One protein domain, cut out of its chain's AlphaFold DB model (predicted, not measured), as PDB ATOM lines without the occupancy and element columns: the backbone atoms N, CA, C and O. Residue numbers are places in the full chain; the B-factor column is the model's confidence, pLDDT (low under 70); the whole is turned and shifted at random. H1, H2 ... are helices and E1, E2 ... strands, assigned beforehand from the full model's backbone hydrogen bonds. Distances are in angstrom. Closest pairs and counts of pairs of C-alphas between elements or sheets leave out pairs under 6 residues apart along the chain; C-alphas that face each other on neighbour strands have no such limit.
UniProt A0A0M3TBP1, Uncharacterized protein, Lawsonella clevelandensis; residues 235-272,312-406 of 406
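This is residues 235 to 272 and 312 to 406 of the 406 residues of an uncharacterized protein of Lawsonella clevelandensis (UniProt A0A0M3TBP1). A strongly twisted, curled sheet of four strands wraps partly round one side of the long helix H2, which makes the middle of the domain. A second long helix, H5, crosses H2 on another side, H4 packs on the first end of H2, and H1 packs beside the first part of H5. The small pair E4 and E6 lies where H5 ends, next to E2. The printed part has 133 residues, with named elements in the order E1 E2 E3 E4 E5 H1 H2 H3 H4 H5 E6; the larger sheet runs E3 E2 E1 E5, mixed, and the class is mixed, helices and strands. The whole is compact, with a radius of gyration of the C-alphas of 14.5 A and spans of 41 by 30 by 24 A.

E1, residues 236 to 242, begins at C-alpha 236 (2.516, 14.613, 51.492) and is 18.8 A long. E2, residues 245 to 254, is 28.7 A long; E3 is residues 257 to 260, E4 267 to 269 and E5 315 to 317. H1 is residues 321 to 327. H2, residues 334 to 350, begins at C-alpha 334 (-9.187, 31.597, 44.067) and is 24.2 A long. H3 is residues 357 to 360, and H4, residues 365 to 374, is 14.4 A long. H5, residues 386 to 402, is 24.9 A long, and E6, residues 403 to 405, ends at C-alpha 405 (-8.619, 2.920, 41.354).

E1, E2 and E3 form a meander, each strand the antiparallel neighbour of the one before, with hairpins E1 and E2, E2 and E3. N 238 and O 249 are 2.9 A apart, N 259 and O 252 2.8 A. E5 is parallel to E1, with N 316 and O 239 at 2.8 A. E4 and E6 are parallel, with N 404 and O 267 at 2.8 A. H2 and H5 are on one face of the larger sheet: two layers, helices on one face of a sheet. The closest C-alphas of E5 and H2, Tyr 316 and Ala 340, are 5.6 A apart. H2 and H5 only just touch, with 3 pairs of C-alphas within 8 A, the closest Leu 344 and Leu 399 at 7.0 A, at a steep tilt of 46 degrees. H5 touches H1 with residues 386 to 393 alone, closest C-alphas Val 389 and Pro 322 at 5.4 A, opposite ways at a shallow tilt of 1 degrees. H4 touches H5 about perpendicular, at 84 degrees, closest C-alphas Leu 366 and Ile 388 at 5.1 A. H3 and H4 touch only at the corner, closest C-alphas Leu 360 and Gly 367 at 3.8 A. Every O i to N i+4 pair is within hydrogen-bond range in H1 and H2; H4 has 5 of 6 and H5 12 of 13, and H3 is too short for such a pair.

The C-alphas farthest apart, Glu 379 and Gln 406, are 42.3 A apart. Residues 273 to 311 are not printed, and C-alphas 272 and 312 are 17.5 A apart across the cut. The link from H4 to H5 is long, with 11 residues. The mean pLDDT of the printed part is 93.3; residue 406, the chain's last, is under 70.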
ATOM      1  N   ILE A 235       7.129  13.867  52.189       93.75
ATOM      2  CA  ILE A 235       6.062  13.207  51.430       93.75
ATOM      3  C   ILE A 235       4.725  13.658  52.002       93.75
ATOM      4  O   ILE A 235       4.509  13.534  53.198       93.75
ATOM      5  N   ASP A 236       3.816  14.069  51.130       95.44
ATOM      6  CA  ASP A 236       2.516  14.613  51.492       95.44
ATOM      7  C   ASP A 236       1.398  13.613  51.182       95.44
ATOM      8  O   ASP A 236       1.236  13.189  50.027       95.44
ATOM      9  N   PRO A 237       0.567  13.245  52.170       96.44
ATOM     10  CA  PRO A 237      -0.740  12.669  51.908       96.44
ATOM     11  C   PRO A 237      -1.643  13.698  51.242       96.44
ATOM     12  O   PRO A 237      -1.804  14.805  51.742       96.44
ATOM     13  N   ILE A 238      -2.299  13.309  50.148       97.94
ATOM     14  CA  ILE A 238      -3.202  14.193  49.405       97.94
ATOM     15  C   ILE A 238      -4.610  13.608  49.305       97.94
ATOM     16  O   ILE A 238      -4.803  12.389  49.204       97.94
ATOM     17  N   LYS A 239      -5.619  14.485  49.280       95.94
ATOM     18  CA  LYS A 239      -7.028  14.126  49.039       95.94
ATOM     19  C   LYS A 239      -7.545  14.835  47.802       95.94
ATOM     20  O   LYS A 239      -7.560  16.055  47.726       95.94
ATOM     21  N   ILE A 240      -8.046  14.053  46.853       97.31
ATOM     22  CA  ILE A 240      -8.535  14.526  45.558       97.31
ATOM     23  C   ILE A 240     -10.045  14.288  45.487       97.31
ATOM     24  O   ILE A 240     -10.519  13.151  45.517       97.31
ATOM     25  N   ILE A 241     -10.832  15.358  45.393       90.19
ATOM     26  CA  ILE A 241     -12.298  15.326  45.372       90.19
ATOM     27  C   ILE A 241     -12.788  15.586  43.946       90.19
ATOM     28  O   ILE A 241     -12.943  16.727  43.503       90.19
ATOM     29  N   LEU A 242     -13.073  14.497  43.233       91.62
ATOM     30  CA  LEU A 242     -13.581  14.507  41.861       91.62
ATOM     31  C   LEU A 242     -15.106  14.312  41.826       91.62
ATOM     32  O   LEU A 242     -15.690  13.768  42.770       91.62
ATOM     33  N   PRO A 243     -15.783  14.642  40.707       82.94
ATOM     34  CA  PRO A 243     -17.193  14.290  40.514       82.94
ATOM     35  C   PRO A 243     -17.470  12.782  40.645       82.94
ATOM     36  O   PRO A 243     -18.555  12.382  41.064       82.94
ATOM     37  N   GLY A 244     -16.479  11.944  40.310       78.31
ATOM     38  CA  GLY A 244     -16.501  10.484  40.451       78.31
ATOM     39  C   GLY A 244     -16.180   9.959  41.860       78.31
ATOM     40  O   GLY A 244     -15.980   8.751  42.029       78.31
ATOM     41  N   GLY A 245     -16.103  10.840  42.861       81.19
ATOM     42  CA  GLY A 245     -15.829  10.527  44.263       81.19
ATOM     43  C   GLY A 245     -14.399  10.850  44.702       81.19
ATOM     44  O   GLY A 245     -13.530  11.134  43.881       81.19
ATOM     45  N   THR A 246     -14.174  10.770  46.010       87.81
ATOM     46  CA  THR A 246     -12.900  11.105  46.663       87.81
ATOM     47  C   THR A 246     -11.834  10.030  46.453       87.81
ATOM     48  O   THR A 246     -12.149   8.833  46.425       87.81
ATOM     49  N   ARG A 247     -10.578  10.458  46.307       94.06
ATOM     50  CA  ARG A 247      -9.378   9.617  46.276       94.06
ATOM     51  C   ARG A 247      -8.347  10.121  47.280       94.06
ATOM     52  O   ARG A 247      -8.253  11.325  47.491       94.06
ATOM     53  N   PHE A 248      -7.582   9.201  47.845       95.06
ATOM     54  CA  PHE A 248      -6.386   9.463  48.640       95.06
ATOM     55  C   PHE A 248      -5.161   8.959  47.876       95.06
ATOM     56  O   PHE A 248      -5.266   7.944  47.181       95.06
ATOM     57  N   SER A 249      -4.040   9.666  47.971       97.81
ATOM     58  CA  SER A 249      -2.752   9.275  47.383       97.81
ATOM     59  C   SER A 249      -1.601   9.936  48.156       97.81
ATOM     60  O   SER A 249      -1.853  10.605  49.158       97.81
ATOM     61  N   LEU A 250      -0.362   9.765  47.689       97.50
ATOM     62  CA  LEU A 250       0.809  10.488  48.192       97.50
ATOM     63  C   LEU A 250       1.502  11.242  47.051       97.50
ATOM     64  O   LEU A 250       1.534  10.752  45.916       97.50
ATOM     65  N   ARG A 251       2.098  12.389  47.374       97.38
ATOM     66  CA  ARG A 251       2.919  13.209  46.475       97.38
ATOM     67  C   ARG A 251       4.187  13.661  47.202       97.38
ATOM     68  O   ARG A 251       4.180  13.823  48.410       97.38
ATOM     69  N   CYS A 252       5.280  13.864  46.484       95.19
ATOM     70  CA  CYS A 252       6.434  14.628  46.956       95.19
ATOM     71  C   CYS A 252       7.105  15.343  45.780       95.19
ATOM     72  O   CYS A 252       6.774  15.065  44.628       95.19
ATOM     73  N   TYR A 253       8.111  16.173  46.053       91.75
ATOM     74  CA  TYR A 253       8.935  16.796  45.014       91.75
ATOM     75  C   TYR A 253      10.394  16.359  45.111       91.75
ATOM     76  O   TYR A 253      10.996  16.351  46.185       91.75
ATOM     77  N   ILE A 254      10.995  16.022  43.970       85.50
ATOM     78  CA  ILE A 254      12.409  15.656  43.869       85.50
ATOM     79  C   ILE A 254      13.072  16.552  42.835       85.50
ATOM     80  O   ILE A 254      12.847  16.403  41.642       85.50
ATOM     81  N   ASN A 255      13.957  17.443  43.287       84.81
ATOM     82  CA  ASN A 255      14.568  18.473  42.433       84.81
ATOM     83  C   ASN A 255      13.518  19.327  41.699       84.81
ATOM     84  O   ASN A 255      13.667  19.573  40.505       84.81
ATOM     85  N   ASP A 256      12.479  19.750  42.420       87.81
ATOM     86  CA  ASP A 256      11.351  20.531  41.897       87.81
ATOM     87  C   ASP A 256      10.465  19.783  40.874       87.81
ATOM     88  O   ASP A 256       9.581  20.393  40.285       87.81
ATOM     89  N   GLU A 257      10.659  18.471  40.676       89.88
ATOM     90  CA  GLU A 257       9.783  17.629  39.847       89.88
ATOM     91  C   GLU A 257       8.809  16.829  40.734       89.88
ATOM     92  O   GLU A 257       9.250  16.219  41.721       89.88
ATOM     93  N   PRO A 258       7.503  16.796  40.411       96.31
ATOM     94  CA  PRO A 258       6.507  16.074  41.190       96.31
ATOM     95  C   PRO A 258       6.664  14.559  41.027       96.31
ATOM     96  O   PRO A 258       6.874  14.022  39.938       96.31
ATOM     97  N   LEU A 259       6.510  13.840  42.134       96.06
ATOM     98  CA  LEU A 259       6.487  12.388  42.176       96.06
ATOM     99  C   LEU A 259       5.261  11.921  42.956       96.06
ATOM    100  O   LEU A 259       5.104  12.252  44.128       96.06
ATOM    101  N   PHE A 260       4.436  11.086  42.329       98.00
ATOM    102  CA  PHE A 260       3.266  10.492  42.972       98.00
ATOM    103  C   PHE A 260       3.476   9.025  43.344       98.00
ATOM    104  O   PHE A 260       4.261   8.286  42.726       98.00
ATOM    105  N   LEU A 261       2.680   8.580  44.316       97.19
ATOM    106  CA  LEU A 261       2.388   7.170  44.521       97.19
ATOM    107  C   LEU A 261       1.659   6.633  43.288       97.19
ATOM    108  O   LEU A 261       0.505   6.966  43.031       97.19
ATOM    109  N   GLY A 262       2.342   5.801  42.512       96.38
ATOM    110  CA  GLY A 262       1.850   5.360  41.215       96.38
ATOM    111  C   GLY A 262       2.898   4.582  40.438       96.38
ATOM    112  O   GLY A 262       3.842   4.039  41.015       96.38
ATOM    113  N   ASN A 263       2.736   4.549  39.124       94.00
ATOM    114  CA  ASN A 263       3.701   4.026  38.166       94.00
ATOM    115  C   ASN A 263       3.813   4.976  36.961       94.00
ATOM    116  O   ASN A 263       3.157   6.011  36.922       94.00
ATOM    117  N   ASP A 264       4.606   4.592  35.959       89.69
ATOM    118  CA  ASP A 264       4.855   5.394  34.748       89.69
ATOM    119  C   ASP A 264       3.585   5.744  33.932       89.69
ATOM    120  O   ASP A 264       3.660   6.542  33.002       89.69
ATOM    121  N   GLU A 265       2.435   5.118  34.203       90.88
ATOM    122  CA  GLU A 265       1.190   5.332  33.455       90.88
ATOM    123  C   GLU A 265       0.054   5.924  34.303       90.88
ATOM    124  O   GLU A 265      -0.859   6.533  33.745       90.88
ATOM    125  N   HIS A 266       0.062   5.708  35.623       95.94
ATOM    126  CA  HIS A 266      -1.062   6.047  36.493       95.94
ATOM    127  C   HIS A 266      -0.613   6.506  37.879       95.94
ATOM    128  O   HIS A 266       0.312   5.952  38.473       95.94
ATOM    129  N   ILE A 267      -1.384   7.432  38.444       98.25
ATOM    130  CA  ILE A 267      -1.373   7.750  39.873       98.25
ATOM    131  C   ILE A 267      -2.287   6.746  40.580       98.25
ATOM    132  O   ILE A 267      -3.401   6.490  40.126       98.25
ATOM    133  N   PHE A 268      -1.857   6.171  41.696       97.69
ATOM    134  CA  PHE A 268      -2.702   5.268  42.476       97.69
ATOM    135  C   PHE A 268      -3.600   6.074  43.409       97.69
ATOM    136  O   PHE A 268      -3.126   6.814  44.271       97.69
ATOM    137  N   GLY A 269      -4.913   5.933  43.225       96.31
ATOM    138  CA  GLY A 269      -5.929   6.614  44.015       96.31
ATOM    139  C   GLY A 269      -6.804   5.637  44.788       96.31
ATOM    140  O   GLY A 269      -7.512   4.813  44.206       96.31
ATOM    141  N   PHE A 270      -6.841   5.798  46.105       93.94
ATOM    142  CA  PHE A 270      -7.593   4.929  47.006       93.94
ATOM    143  C   PHE A 270      -8.910   5.570  47.416       93.94
ATOM    144  O   PHE A 270      -8.978   6.753  47.731       93.94
ATOM    145  N   THR A 271      -9.985   4.790  47.464       87.56
ATOM    146  CA  THR A 271     -11.310   5.295  47.886       87.56
ATOM    147  C   THR A 271     -11.457   5.455  49.404       87.56
ATOM    148  O   THR A 271     -12.462   5.988  49.869       87.56
ATOM    149  N   SER A 272     -10.466   5.001  50.176       81.56
ATOM    150  CA  SER A 272     -10.396   5.132  51.634       81.56
ATOM    151  C   SER A 272      -8.939   5.154  52.095       81.56
ATOM    152  O   SER A 272      -8.106   4.471  51.494       81.56
ATOM    153  N   ASP A 312      -4.702  20.965  55.056       83.06
ATOM    154  CA  ASP A 312      -5.691  21.751  54.300       83.06
ATOM    155  C   ASP A 312      -5.184  22.141  52.896       83.06
ATOM    156  O   ASP A 312      -5.947  22.082  51.925       83.06
ATOM    157  N   ASP A 313      -3.886  22.433  52.769       88.69
ATOM    158  CA  ASP A 313      -3.230  22.774  51.498       88.69
ATOM    159  C   ASP A 313      -3.011  21.554  50.578       88.69
ATOM    160  O   ASP A 313      -2.730  21.703  49.394       88.69
ATOM    161  N   ASN A 314      -3.232  20.334  51.080       95.31
ATOM    162  CA  ASN A 314      -3.150  19.079  50.325       95.31
ATOM    163  C   ASN A 314      -4.542  18.488  49.988       95.31
ATOM    164  O   ASN A 314      -4.686  17.293  49.672       95.31
ATOM    165  N   ILE A 315      -5.601  19.313  50.043       93.12
ATOM    166  CA  ILE A 315      -6.977  18.945  49.669       93.12
ATOM    167  C   ILE A 315      -7.393  19.619  48.354       93.12
ATOM    168  O   ILE A 315      -7.790  20.782  48.291       93.12
ATOM    169  N   TYR A 316      -7.455  18.821  47.292       97.12
ATOM    170  CA  TYR A 316      -7.733  19.264  45.928       97.12
ATOM    171  C   TYR A 316      -9.184  18.989  45.528       97.12
ATOM    172  O   TYR A 316      -9.596  17.835  45.391       97.12
ATOM    173  N   SER A 317      -9.997  20.028  45.311       93.75
ATOM    174  CA  SER A 317     -11.444  19.875  45.074       93.75
ATOM    175  C   SER A 317     -11.930  20.427  43.736       93.75
ATOM    176  O   SER A 317     -11.900  21.632  43.501       93.75
ATOM    177  N   PHE A 318     -12.527  19.567  42.901       94.88
ATOM    178  CA  PHE A 318     -12.993  19.915  41.548       94.88
ATOM    179  C   PHE A 318     -14.518  20.096  41.429       94.88
ATOM    180  O   PHE A 318     -15.019  20.621  40.436       94.88
ATOM    181  N   VAL A 319     -15.299  19.683  42.434       83.31
ATOM    182  CA  VAL A 319     -16.767  19.510  42.321       83.31
ATOM    183  C   VAL A 319     -17.596  20.807  42.312       83.31
ATOM    184  O   VAL A 319     -18.799  20.762  42.043       83.31
ATOM    185  N   ARG A 320     -16.991  21.973  42.591       85.50
ATOM    186  CA  ARG A 320     -17.675  23.290  42.592       85.50
ATOM    187  C   ARG A 320     -17.215  24.230  41.478       85.50
ATOM    188  O   ARG A 320     -18.028  25.040  41.020       85.50
ATOM    189  N   LEU A 321     -15.980  24.070  41.007       91.44
ATOM    190  CA  LEU A 321     -15.349  24.935  40.010       91.44
ATOM    191  C   LEU A 321     -16.174  25.084  38.716       91.44
ATOM    192  O   LEU A 321     -16.438  26.225  38.345       91.44
ATOM    193  N   PRO A 322     -16.749  24.024  38.100       92.62
ATOM    194  CA  PRO A 322     -17.572  24.179  36.891       92.62
ATOM    195  C   PRO A 322     -18.742  25.158  37.057       92.62
ATOM    196  O   PRO A 322     -19.072  25.943  36.167       92.62
ATOM    197  N   LYS A 323     -19.398  25.136  38.225       85.19
ATOM    198  CA  LYS A 323     -20.540  26.011  38.506       85.19
ATOM    199  C   LYS A 323     -20.094  27.447  38.767       85.19
ATOM    200  O   LYS A 323     -20.773  28.362  38.307       85.19
ATOM    201  N   GLN A 324     -19.004  27.624  39.507       91.38
ATOM    202  CA  GLN A 324     -18.433  28.938  39.787       91.38
ATOM    203  C   GLN A 324     -17.939  29.597  38.491       91.38
ATOM    204  O   GLN A 324     -18.365  30.699  38.153       91.38
ATOM    205  N   MET A 325     -17.179  28.856  37.676       96.56
ATOM    206  CA  MET A 325     -16.684  29.310  36.374       96.56
ATOM    207  C   MET A 325     -17.821  29.753  35.451       96.56
ATOM    208  O   MET A 325     -17.750  30.809  34.817       96.56
ATOM    209  N   LYS A 326     -18.925  28.993  35.434       94.31
ATOM    210  CA  LYS A 326     -20.138  29.343  34.682       94.31
ATOM    211  C   LYS A 326     -20.740  30.688  35.106       94.31
ATOM    212  O   LYS A 326     -21.298  31.393  34.265       94.31
ATOM    213  N   ASN A 327     -20.677  31.023  36.395       90.81
ATOM    214  CA  ASN A 327     -21.209  32.276  36.936       90.81
ATOM    215  C   ASN A 327     -20.252  33.459  36.714       90.81
ATOM    216  O   ASN A 327     -20.703  34.607  36.697       90.81
ATOM    217  N   GLY A 328     -18.970  33.176  36.484       91.81
ATOM    218  CA  GLY A 328     -17.928  34.139  36.151       91.81
ATOM    219  C   GLY A 328     -16.831  34.223  37.216       91.81
ATOM    220  O   GLY A 328     -17.005  33.699  38.312       91.81
ATOM    221  N   PRO A 329     -15.718  34.921  36.924       92.56
ATOM    222  CA  PRO A 329     -14.496  34.836  37.733       92.56
ATOM    223  C   PRO A 329     -14.685  35.286  39.179       92.56
ATOM    224  O   PRO A 329     -14.085  34.738  40.086       92.56
ATOM    225  N   ALA A 330     -15.568  36.260  39.409       90.25
ATOM    226  CA  ALA A 330     -15.856  36.765  40.749       90.25
ATOM    227  C   ALA A 330     -16.615  35.767  41.650       90.25
ATOM    228  O   ALA A 330     -16.769  36.041  42.837       90.25
ATOM    229  N   ASP A 331     -17.155  34.677  41.092       92.88
ATOM    230  CA  ASP A 331     -17.799  33.587  41.844       92.88
ATOM    231  C   ASP A 331     -16.840  32.406  42.082       92.88
ATOM    232  O   ASP A 331     -17.203  31.471  42.795       92.88
ATOM    233  N   VAL A 332     -15.649  32.432  41.471       94.38
ATOM    234  CA  VAL A 332     -14.623  31.396  41.617       94.38
ATOM    235  C   VAL A 332     -13.848  31.620  42.906       94.38
ATOM    236  O   VAL A 332     -13.444  32.739  43.216       94.38
ATOM    237  N   ASP A 333     -13.685  30.544  43.667       90.94
ATOM    238  CA  ASP A 333     -12.801  30.517  44.824       90.94
ATOM    239  C   ASP A 333     -11.352  30.405  44.325       90.94
ATOM    240  O   ASP A 333     -10.996  29.425  43.670       90.94
ATOM    241  N   GLU A 334     -10.561  31.454  44.565       95.19
ATOM    242  CA  GLU A 334      -9.187  31.597  44.067       95.19
ATOM    243  C   GLU A 334      -8.285  30.476  44.589       95.19
ATOM    244  O   GLU A 334      -7.665  29.789  43.785       95.19
ATOM    245  N   ASN A 335      -8.311  30.204  45.897       91.94
ATOM    246  CA  ASN A 335      -7.504  29.149  46.514       91.94
ATOM    247  C   ASN A 335      -7.907  27.762  45.997       91.94
ATOM    248  O   ASN A 335      -7.057  26.929  45.701       91.94
ATOM    249  N   GLN A 336      -9.214  27.510  45.851       92.62
ATOM    250  CA  GLN A 336      -9.690  26.246  45.286       92.62
ATOM    251  C   GLN A 336      -9.202  26.048  43.844       92.62
ATOM    252  O   GLN A 336      -8.890  24.922  43.453       92.62
ATOM    253  N   LEU A 337      -9.208  27.113  43.036       97.81
ATOM    254  CA  LEU A 337      -8.740  27.059  41.655       97.81
ATOM    255  C   LEU A 337      -7.224  26.860  41.589       97.81
ATOM    256  O   LEU A 337      -6.786  26.055  40.774       97.81
ATOM    257  N   ASP A 338      -6.468  27.555  42.436       97.88
ATOM    258  CA  ASP A 338      -5.006  27.486  42.503       97.88
ATOM    259  C   ASP A 338      -4.532  26.058  42.784       97.88
ATOM    260  O   ASP A 338      -3.876  25.445  41.945       97.88
ATOM    261  N   LEU A 339      -5.025  25.459  43.873       97.38
ATOM    262  CA  LEU A 339      -4.731  24.067  44.223       97.38
ATOM    263  C   LEU A 339      -5.144  23.097  43.105       97.38
ATOM    264  O   LEU A 339      -4.420  22.167  42.759       97.38
ATOM    265  N   ALA A 340      -6.321  23.293  42.501       98.00
ATOM    266  CA  ALA A 340      -6.776  22.427  41.417       98.00
ATOM    267  C   ALA A 340      -5.876  22.508  40.172       98.00
ATOM    268  O   ALA A 340      -5.701  21.495  39.493       98.00
ATOM    269  N   VAL A 341      -5.337  23.690  39.860       98.31
ATOM    270  CA  VAL A 341      -4.390  23.901  38.759       98.31
ATOM    271  C   VAL A 341      -3.026  23.302  39.095       98.31
ATOM    272  O   VAL A 341      -2.486  22.591  38.251       98.31
ATOM    273  N   GLU A 342      -2.526  23.504  40.317       97.94
ATOM    274  CA  GLU A 342      -1.295  22.881  40.822       97.94
ATOM    275  C   GLU A 342      -1.328  21.361  40.622       97.94
ATOM    276  O   GLU A 342      -0.478  20.812  39.927       97.94
ATOM    277  N   LEU A 343      -2.366  20.683  41.125       98.50
ATOM    278  CA  LEU A 343      -2.469  19.227  40.998       98.50
ATOM    279  C   LEU A 343      -2.557  18.758  39.537       98.50
ATOM    280  O   LEU A 343      -2.062  17.680  39.208       98.50
ATOM    281  N   LEU A 344      -3.226  19.518  38.663       98.62
ATOM    282  CA  LEU A 344      -3.312  19.176  37.241       98.62
ATOM    283  C   LEU A 344      -1.931  19.233  36.579       98.62
ATOM    284  O   LEU A 344      -1.578  18.291  35.873       98.62
ATOM    285  N   LEU A 345      -1.174  20.306  36.820       98.25
ATOM    286  CA  LEU A 345       0.179  20.477  36.288       98.25
ATOM    287  C   LEU A 345       1.135  19.429  36.866       98.25
ATOM    288  O   LEU A 345       1.864  18.787  36.119       98.25
ATOM    289  N   ASP A 346       1.049  19.153  38.165       98.50
ATOM    290  CA  ASP A 346       1.884  18.130  38.788       98.50
ATOM    291  C   ASP A 346       1.631  16.732  38.212       98.50
ATOM    292  O   ASP A 346       2.559  15.957  37.976       98.50
ATOM    293  N   ALA A 347       0.357  16.385  38.004       98.25
ATOM    294  CA  ALA A 347      -0.015  15.108  37.409       98.25
ATOM    295  C   ALA A 347       0.454  15.005  35.950       98.25
ATOM    296  O   ALA A 347       0.789  13.912  35.492       98.25
ATOM    297  N   GLU A 348       0.469  16.123  35.222       97.62
ATOM    298  CA  GLU A 348       0.982  16.201  33.856       97.62
ATOM    299  C   GLU A 348       2.488  15.949  33.806       97.62
ATOM    300  O   GLU A 348       2.926  15.072  33.055       97.62
ATOM    301  N   ASP A 349       3.240  16.661  34.642       97.62
ATOM    302  CA  ASP A 349       4.693  16.547  34.739       97.62
ATOM    303  C   ASP A 349       5.108  15.136  35.174       97.62
ATOM    304  O   ASP A 349       5.992  14.527  34.568       97.62
ATOM    305  N   TYR A 350       4.426  14.561  36.172       97.56
ATOM    306  CA  TYR A 350       4.697  13.198  36.643       97.56
ATOM    307  C   TYR A 350       4.499  12.134  35.552       97.56
ATOM    308  O   TYR A 350       5.255  11.161  35.489       97.56
ATOM    309  N   LEU A 351       3.483  12.302  34.700       96.88
ATOM    310  CA  LEU A 351       3.125  11.342  33.650       96.88
ATOM    311  C   LEU A 351       3.781  11.644  32.293       96.88
ATOM    312  O   LEU A 351       3.521  10.915  31.332       96.88
ATOM    313  N   ASP A 352       4.612  12.690  32.204       96.44
ATOM    314  CA  ASP A 352       5.283  13.139  30.974       96.44
ATOM    315  C   ASP A 352       4.278  13.336  29.814       96.44
ATOM    316  O   ASP A 352       4.404  12.756  28.726       96.44
ATOM    317  N   THR A 353       3.212  14.111  30.069       95.81
ATOM    318  CA  THR A 353       2.175  14.449  29.070       95.81
ATOM    319  C   THR A 353       2.134  15.950  28.743       95.81
ATOM    320  O   THR A 353       2.808  16.729  29.387       95.81
ATOM    321  N   ASP A 354       1.354  16.354  27.729       95.38
ATOM    322  CA  ASP A 354       1.163  17.770  27.325       95.38
ATOM    323  C   ASP A 354      -0.348  18.117  27.215       95.38
ATOM    324  O   ASP A 354      -0.799  18.797  26.283       95.38
ATOM    325  N   VAL A 355      -1.195  17.506  28.045       96.75
ATOM    326  CA  VAL A 355      -2.655  17.666  27.986       96.75
ATOM    327  C   VAL A 355      -3.101  18.970  28.647       96.75
ATOM    328  O   VAL A 355      -3.802  19.749  28.004       96.75
ATOM    329  N   VAL A 356      -2.743  19.182  29.908       97.50
ATOM    330  CA  VAL A 356      -3.078  20.318  30.767       97.50
ATOM    331  C   VAL A 356      -2.510  21.610  30.201       97.50
ATOM    332  O   VAL A 356      -3.292  22.537  29.973       97.50
ATOM    333  N   ASP A 357      -1.221  21.649  29.860       95.94
ATOM    334  CA  ASP A 357      -0.567  22.819  29.264       95.94
ATOM    335  C   ASP A 357      -1.312  23.314  28.021       95.94
ATOM    336  O   ASP A 357      -1.551  24.511  27.840       95.94
ATOM    337  N   ALA A 358      -1.782  22.395  27.175       96.25
ATOM    338  CA  ALA A 358      -2.507  22.746  25.958       96.25
ATOM    339  C   ALA A 358      -3.862  23.437  26.215       96.25
ATOM    340  O   ALA A 358      -4.372  24.110  25.314       96.25
ATOM    341  N   TYR A 359      -4.462  23.257  27.396       97.19
ATOM    342  CA  TYR A 359      -5.704  23.920  27.812       97.19
ATOM    343  C   TYR A 359      -5.471  25.143  28.704       97.19
ATOM    344  O   TYR A 359      -6.337  26.018  28.734       97.19
ATOM    345  N   LEU A 360      -4.364  25.187  29.449       96.44
ATOM    346  CA  LEU A 360      -4.035  26.282  30.364       96.44
ATOM    347  C   LEU A 360      -3.131  27.355  29.743       96.44
ATOM    348  O   LEU A 360      -2.984  28.422  30.332       96.44
ATOM    349  N   ASP A 361      -2.615  27.142  28.529       94.19
ATOM    350  CA  ASP A 361      -1.909  28.169  27.756       94.19
ATOM    351  C   ASP A 361      -2.735  29.467  27.646       94.19
ATOM    352  O   ASP A 361      -3.930  29.446  27.323       94.19
ATOM    353  N   ASP A 362      -2.090  30.611  27.891       89.31
ATOM    354  CA  ASP A 362      -2.724  31.933  27.991       89.31
ATOM    355  C   ASP A 362      -3.421  32.398  26.698       89.31
ATOM    356  O   ASP A 362      -4.280  33.287  26.723       89.31
ATOM    357  N   SER A 363      -3.095  31.786  25.556       91.19
ATOM    358  CA  SER A 363      -3.731  32.060  24.270       91.19
ATOM    359  C   SER A 363      -5.063  31.329  24.101       91.19
ATOM    360  O   SER A 363      -5.869  31.689  23.227       91.19
ATOM    361  N   THR A 364      -5.318  30.320  24.934       95.25
ATOM    362  CA  THR A 364      -6.609  29.643  25.027       95.25
ATOM    363  C   THR A 364      -7.583  30.447  25.880       95.25
ATOM    364  O   THR A 364      -7.229  31.361  26.627       95.25
ATOM    365  N   ARG A 365      -8.870  30.127  25.753       95.25
ATOM    366  CA  ARG A 365      -9.909  30.859  26.473       95.25
ATOM    367  C   ARG A 365     -10.022  30.414  27.930       95.25
ATOM    368  O   ARG A 365     -10.265  31.277  28.770       95.25
ATOM    369  N   LEU A 366      -9.828  29.125  28.221       96.88
ATOM    370  CA  LEU A 366      -9.693  28.619  29.587       96.88
ATOM    371  C   LEU A 366      -8.414  29.143  30.253       96.88
ATOM    372  O   LEU A 366      -8.518  29.731  31.325       96.88
ATOM    373  N   GLY A 367      -7.251  29.034  29.606       96.25
ATOM    374  CA  GLY A 367      -5.987  29.551  30.141       96.25
ATOM    375  C   GLY A 367      -6.041  31.044  30.454       96.25
ATOM    376  O   GLY A 367      -5.799  31.444  31.586       96.25
ATOM    377  N   SER A 368      -6.516  31.878  29.520       95.12
ATOM    378  CA  SER A 368      -6.731  33.311  29.790       95.12
ATOM    379  C   SER A 368      -7.737  33.577  30.921       95.12
ATOM    380  O   SER A 368      -7.647  34.612  31.580       95.12
ATOM    381  N   TYR A 369      -8.721  32.700  31.132       96.62
ATOM    382  CA  TYR A 369      -9.677  32.835  32.231       96.62
ATOM    383  C   TYR A 369      -9.019  32.535  33.580       96.62
ATOM    384  O   TYR A 369      -9.173  33.331  34.506       96.62
ATOM    385  N   VAL A 370      -8.274  31.430  33.669       96.81
ATOM    386  CA  VAL A 370      -7.509  31.022  34.859       96.81
ATOM    387  C   VAL A 370      -6.451  32.070  35.200       96.81
ATOM    388  O   VAL A 370      -6.430  32.562  36.324       96.81
ATOM    389  N   GLU A 371      -5.677  32.517  34.211       94.88
ATOM    390  CA  GLU A 371      -4.675  33.582  34.350       94.88
ATOM    391  C   GLU A 371      -5.298  34.902  34.832       94.88
ATOM    392  O   GLU A 371      -4.657  35.674  35.539       94.88
ATOM    393  N   SER A 372      -6.572  35.166  34.512       94.50
ATOM    394  CA  SER A 372      -7.262  36.364  35.013       94.50
ATOM    395  C   SER A 372      -7.664  36.321  36.485       94.50
ATOM    396  O   SER A 372      -8.048  37.357  37.034       94.50
ATOM    397  N   ILE A 373      -7.608  35.137  37.094       95.19
ATOM    398  CA  ILE A 373      -7.917  34.897  38.504       95.19
ATOM    399  C   ILE A 373      -6.618  34.727  39.294       95.19
ATOM    400  O   ILE A 373      -6.443  35.419  40.289       95.19
ATOM    401  N   LEU A 374      -5.728  33.841  38.838       94.56
ATOM    402  CA  LEU A 374      -4.508  33.451  39.557       94.56
ATOM    403  C   LEU A 374      -3.276  34.288  39.183       94.56
ATOM    404  O   LEU A 374      -2.311  34.358  39.940       94.56
ATOM    405  N   GLY A 375      -3.285  34.903  38.002       86.06
ATOM    406  CA  GLY A 375      -2.129  35.582  37.431       86.06
ATOM    407  C   GLY A 375      -2.177  37.105  37.526       86.06
ATOM    408  O   GLY A 375      -3.086  37.729  38.080       86.06
ATOM    409  N   ASP A 376      -1.178  37.743  36.918       78.19
ATOM    410  CA  ASP A 376      -1.047  39.206  36.913       78.19
ATOM    411  C   ASP A 376      -1.991  39.882  35.893       78.19
ATOM    412  O   ASP A 376      -2.205  41.106  35.920       78.19
ATOM    413  N   ASN A 377      -2.539  39.116  34.943       77.50
ATOM    414  CA  ASN A 377      -3.335  39.655  33.847       77.50
ATOM    415  C   ASN A 377      -4.823  39.785  34.193       77.50
ATOM    416  O   ASN A 377      -5.621  38.894  33.961       77.50
ATOM    417  N   THR A 378      -5.251  40.979  34.588       75.25
ATOM    418  CA  THR A 378      -6.668  41.247  34.913       75.25
ATOM    419  C   THR A 378      -7.658  41.248  33.726       75.25
ATOM    420  O   THR A 378      -8.839  41.557  33.919       75.25
ATOM    421  N   GLU A 379      -7.229  40.977  32.485       83.50
ATOM    422  CA  GLU A 379      -8.142  40.913  31.334       83.50
ATOM    423  C   GLU A 379      -8.935  39.601  31.304       83.50
ATOM    424  O   GLU A 379      -8.523  38.598  30.730       83.50
ATOM    425  N   THR A 380     -10.140  39.632  31.871       85.44
ATOM    426  CA  THR A 380     -11.062  38.495  31.831       85.44
ATOM    427  C   THR A 380     -11.711  38.307  30.448       85.44
ATOM    428  O   THR A 380     -12.262  39.264  29.884       85.44
ATOM    429  N   PRO A 381     -11.801  37.062  29.939       90.44
ATOM    430  CA  PRO A 381     -12.643  36.723  28.796       90.44
ATOM    431  C   PRO A 381     -14.114  37.158  28.956       90.44
ATOM    432  O   PRO A 381     -14.720  37.050  30.022       90.44
ATOM    433  N   ALA A 382     -14.731  37.619  27.864       91.56
ATOM    434  CA  ALA A 382     -16.149  37.994  27.863       91.56
ATOM    435  C   ALA A 382     -17.075  36.769  27.995       91.56
ATOM    436  O   ALA A 382     -16.762  35.698  27.468       91.56
ATOM    437  N   ASP A 383     -18.233  36.955  28.630       91.62
ATOM    438  CA  ASP A 383     -19.313  35.968  28.722       91.62
ATOM    439  C   ASP A 383     -19.896  35.616  27.330       91.62
ATOM    440  O   ASP A 383     -19.783  36.412  26.388       91.62
ATOM    441  N   PRO A 384     -20.526  34.433  27.141       94.94
ATOM    442  CA  PRO A 384     -20.840  33.369  28.111       94.94
ATOM    443  C   PRO A 384     -19.682  32.386  28.371       94.94
ATOM    444  O   PRO A 384     -18.874  32.157  27.483       94.94
ATOM    445  N   TYR A 385     -19.638  31.762  29.552       97.38
ATOM    446  CA  TYR A 385     -18.540  30.878  29.995       97.38
ATOM    447  C   TYR A 385     -18.779  29.376  29.756       97.38
ATOM    448  O   TYR A 385     -18.086  28.544  30.330       97.38
ATOM    449  N   ASP A 386     -19.779  29.000  28.952       97.44
ATOM    450  CA  ASP A 386     -20.119  27.586  28.734       97.44
ATOM    451  C   ASP A 386     -18.960  26.787  28.107       97.44
ATOM    452  O   ASP A 386     -18.752  25.635  28.467       97.44
ATOM    453  N   ASP A 387     -18.176  27.401  27.220       96.56
ATOM    454  CA  ASP A 387     -17.020  26.765  26.583       96.56
ATOM    455  C   ASP A 387     -15.835  26.563  27.536       96.56
ATOM    456  O   ASP A 387     -15.193  25.520  27.486       96.56
ATOM    457  N   ILE A 388     -15.599  27.514  28.442       97.62
ATOM    458  CA  ILE A 388     -14.603  27.393  29.520       97.62
ATOM    459  C   ILE A 388     -14.941  26.216  30.439       97.62
ATOM    460  O   ILE A 388     -14.063  25.431  30.780       97.62
ATOM    461  N   VAL A 389     -16.221  26.049  30.790       97.81
ATOM    462  CA  VAL A 389     -16.676  24.902  31.590       97.81
ATOM    463  C   VAL A 389     -16.481  23.590  30.831       97.81
ATOM    464  O   VAL A 389     -15.974  22.631  31.403       97.81
ATOM    465  N   ASP A 390     -16.824  23.549  29.539       97.69
ATOM    466  CA  ASP A 390     -16.627  22.360  28.701       97.69
ATOM    467  C   ASP A 390     -15.137  21.986  28.544       97.69
ATOM    468  O   ASP A 390     -14.812  20.816  28.342       97.69
ATOM    469  N   GLU A 391     -14.223  22.961  28.557       98.19
ATOM    470  CA  GLU A 391     -12.771  22.740  28.529       98.19
ATOM    471  C   GLU A 391     -12.246  22.269  29.888       98.19
ATOM    472  O   GLU A 391     -11.532  21.267  29.941       98.19
ATOM    473  N   TRP A 392     -12.682  22.897  30.981       98.31
ATOM    474  CA  TRP A 392     -12.342  22.480  32.341       98.31
ATOM    475  C   TRP A 392     -12.793  21.045  32.632       98.31
ATOM    476  O   TRP A 392     -12.015  20.229  33.121       98.31
ATOM    477  N   ASP A 393     -14.021  20.683  32.255       97.44
ATOM    478  CA  ASP A 393     -14.543  19.327  32.448       97.44
ATOM    479  C   ASP A 393     -13.687  18.272  31.723       97.44
ATOM    480  O   ASP A 393     -13.587  17.138  32.191       97.44
ATOM    481  N   LYS A 394     -13.021  18.616  30.607       98.25
ATOM    482  CA  LYS A 394     -12.093  17.692  29.931       98.25
ATOM    483  C   LYS A 394     -10.816  17.472  30.734       98.25
ATOM    484  O   LYS A 394     -10.345  16.339  30.746       98.25
ATOM    485  N   LEU A 395     -10.294  18.503  31.401       98.44
ATOM    486  CA  LEU A 395      -9.156  18.368  32.317       98.44
ATOM    487  C   LEU A 395      -9.522  17.484  33.511       98.44
ATOM    488  O   LEU A 395      -8.791  16.555  33.833       98.44
ATOM    489  N   VAL A 396     -10.711  17.680  34.092       97.31
ATOM    490  CA  VAL A 396     -11.208  16.834  35.193       97.31
ATOM    491  C   VAL A 396     -11.395  15.379  34.751       97.31
ATOM    492  O   VAL A 396     -11.063  14.457  35.494       97.31
ATOM    493  N   ILE A 397     -11.917  15.150  33.541       96.69
ATOM    494  CA  ILE A 397     -12.061  13.803  32.968       96.69
ATOM    495  C   ILE A 397     -10.695  13.160  32.721       96.69
ATOM    496  O   ILE A 397     -10.544  11.963  32.956       96.69
ATOM    497  N   TRP A 398      -9.722  13.927  32.227       97.75
ATOM    498  CA  TRP A 398      -8.361  13.442  32.037       97.75
ATOM    499  C   TRP A 398      -7.733  13.047  33.380       97.75
ATOM    500  O   TRP A 398      -7.283  11.908  33.503       97.75
ATOM    501  N   LEU A 399      -7.827  13.902  34.403       97.88
ATOM    502  CA  LEU A 399      -7.310  13.614  35.741       97.88
ATOM    503  C   LEU A 399      -7.946  12.347  36.351       97.88
ATOM    504  O   LEU A 399      -7.234  11.455  36.800       97.88
ATOM    505  N   ASP A 400      -9.279  12.195  36.293       95.25
ATOM    506  CA  ASP A 400      -9.960  10.966  36.767       95.25
ATOM    507  C   ASP A 400      -9.574   9.721  35.946       95.25
ATOM    508  O   ASP A 400      -9.752   8.601  36.418       95.25
ATOM    509  N   SER A 401      -9.067   9.888  34.718       95.50
ATOM    510  CA  SER A 401      -8.642   8.768  33.868       95.50
ATOM    511  C   SER A 401      -7.224   8.277  34.148       95.50
ATOM    512  O   SER A 401      -6.955   7.101  33.915       95.50
ATOM    513  N   VAL A 402      -6.343   9.153  34.641       96.44
ATOM    514  CA  VAL A 402      -4.957   8.804  34.990       96.44
ATOM    515  C   VAL A 402      -4.806   8.369  36.449       96.44
ATOM    516  O   VAL A 402      -3.799   7.770  36.812       96.44
ATOM    517  N   ILE A 403      -5.820   8.618  37.284       96.12
ATOM    518  CA  ILE A 403      -5.891   8.082  38.645       96.12
ATOM    519  C   ILE A 403      -6.507   6.675  38.605       96.12
ATOM    520  O   ILE A 403      -7.728   6.513  38.494       96.12
ATOM    521  N   ASP A 404      -5.666   5.648  38.720       89.12
ATOM    522  CA  ASP A 404      -6.108   4.256  38.793       89.12
ATOM    523  C   ASP A 404      -6.711   3.942  40.166       89.12
ATOM    524  O   ASP A 404      -6.205   4.350  41.214       89.12
ATOM    525  N   LYS A 405      -7.825   3.209  40.156       79.00
ATOM    526  CA  LYS A 405      -8.619   2.920  41.354       79.00
ATOM    527  C   LYS A 405      -8.157   1.597  41.938       79.00
ATOM    528  O   LYS A 405      -8.512   0.544  41.406       79.00
ATOM    529  N   GLN A 406      -7.410   1.685  43.032       69.38
ATOM    530  CA  GLN A 406      -6.919   0.535  43.789       69.38
ATOM    531  C   GLN A 406      -7.915   0.077  44.862       69.38
ATOM    532  O   GLN A 406      -8.620   0.938  45.455       69.38
TER     533      GLN A 406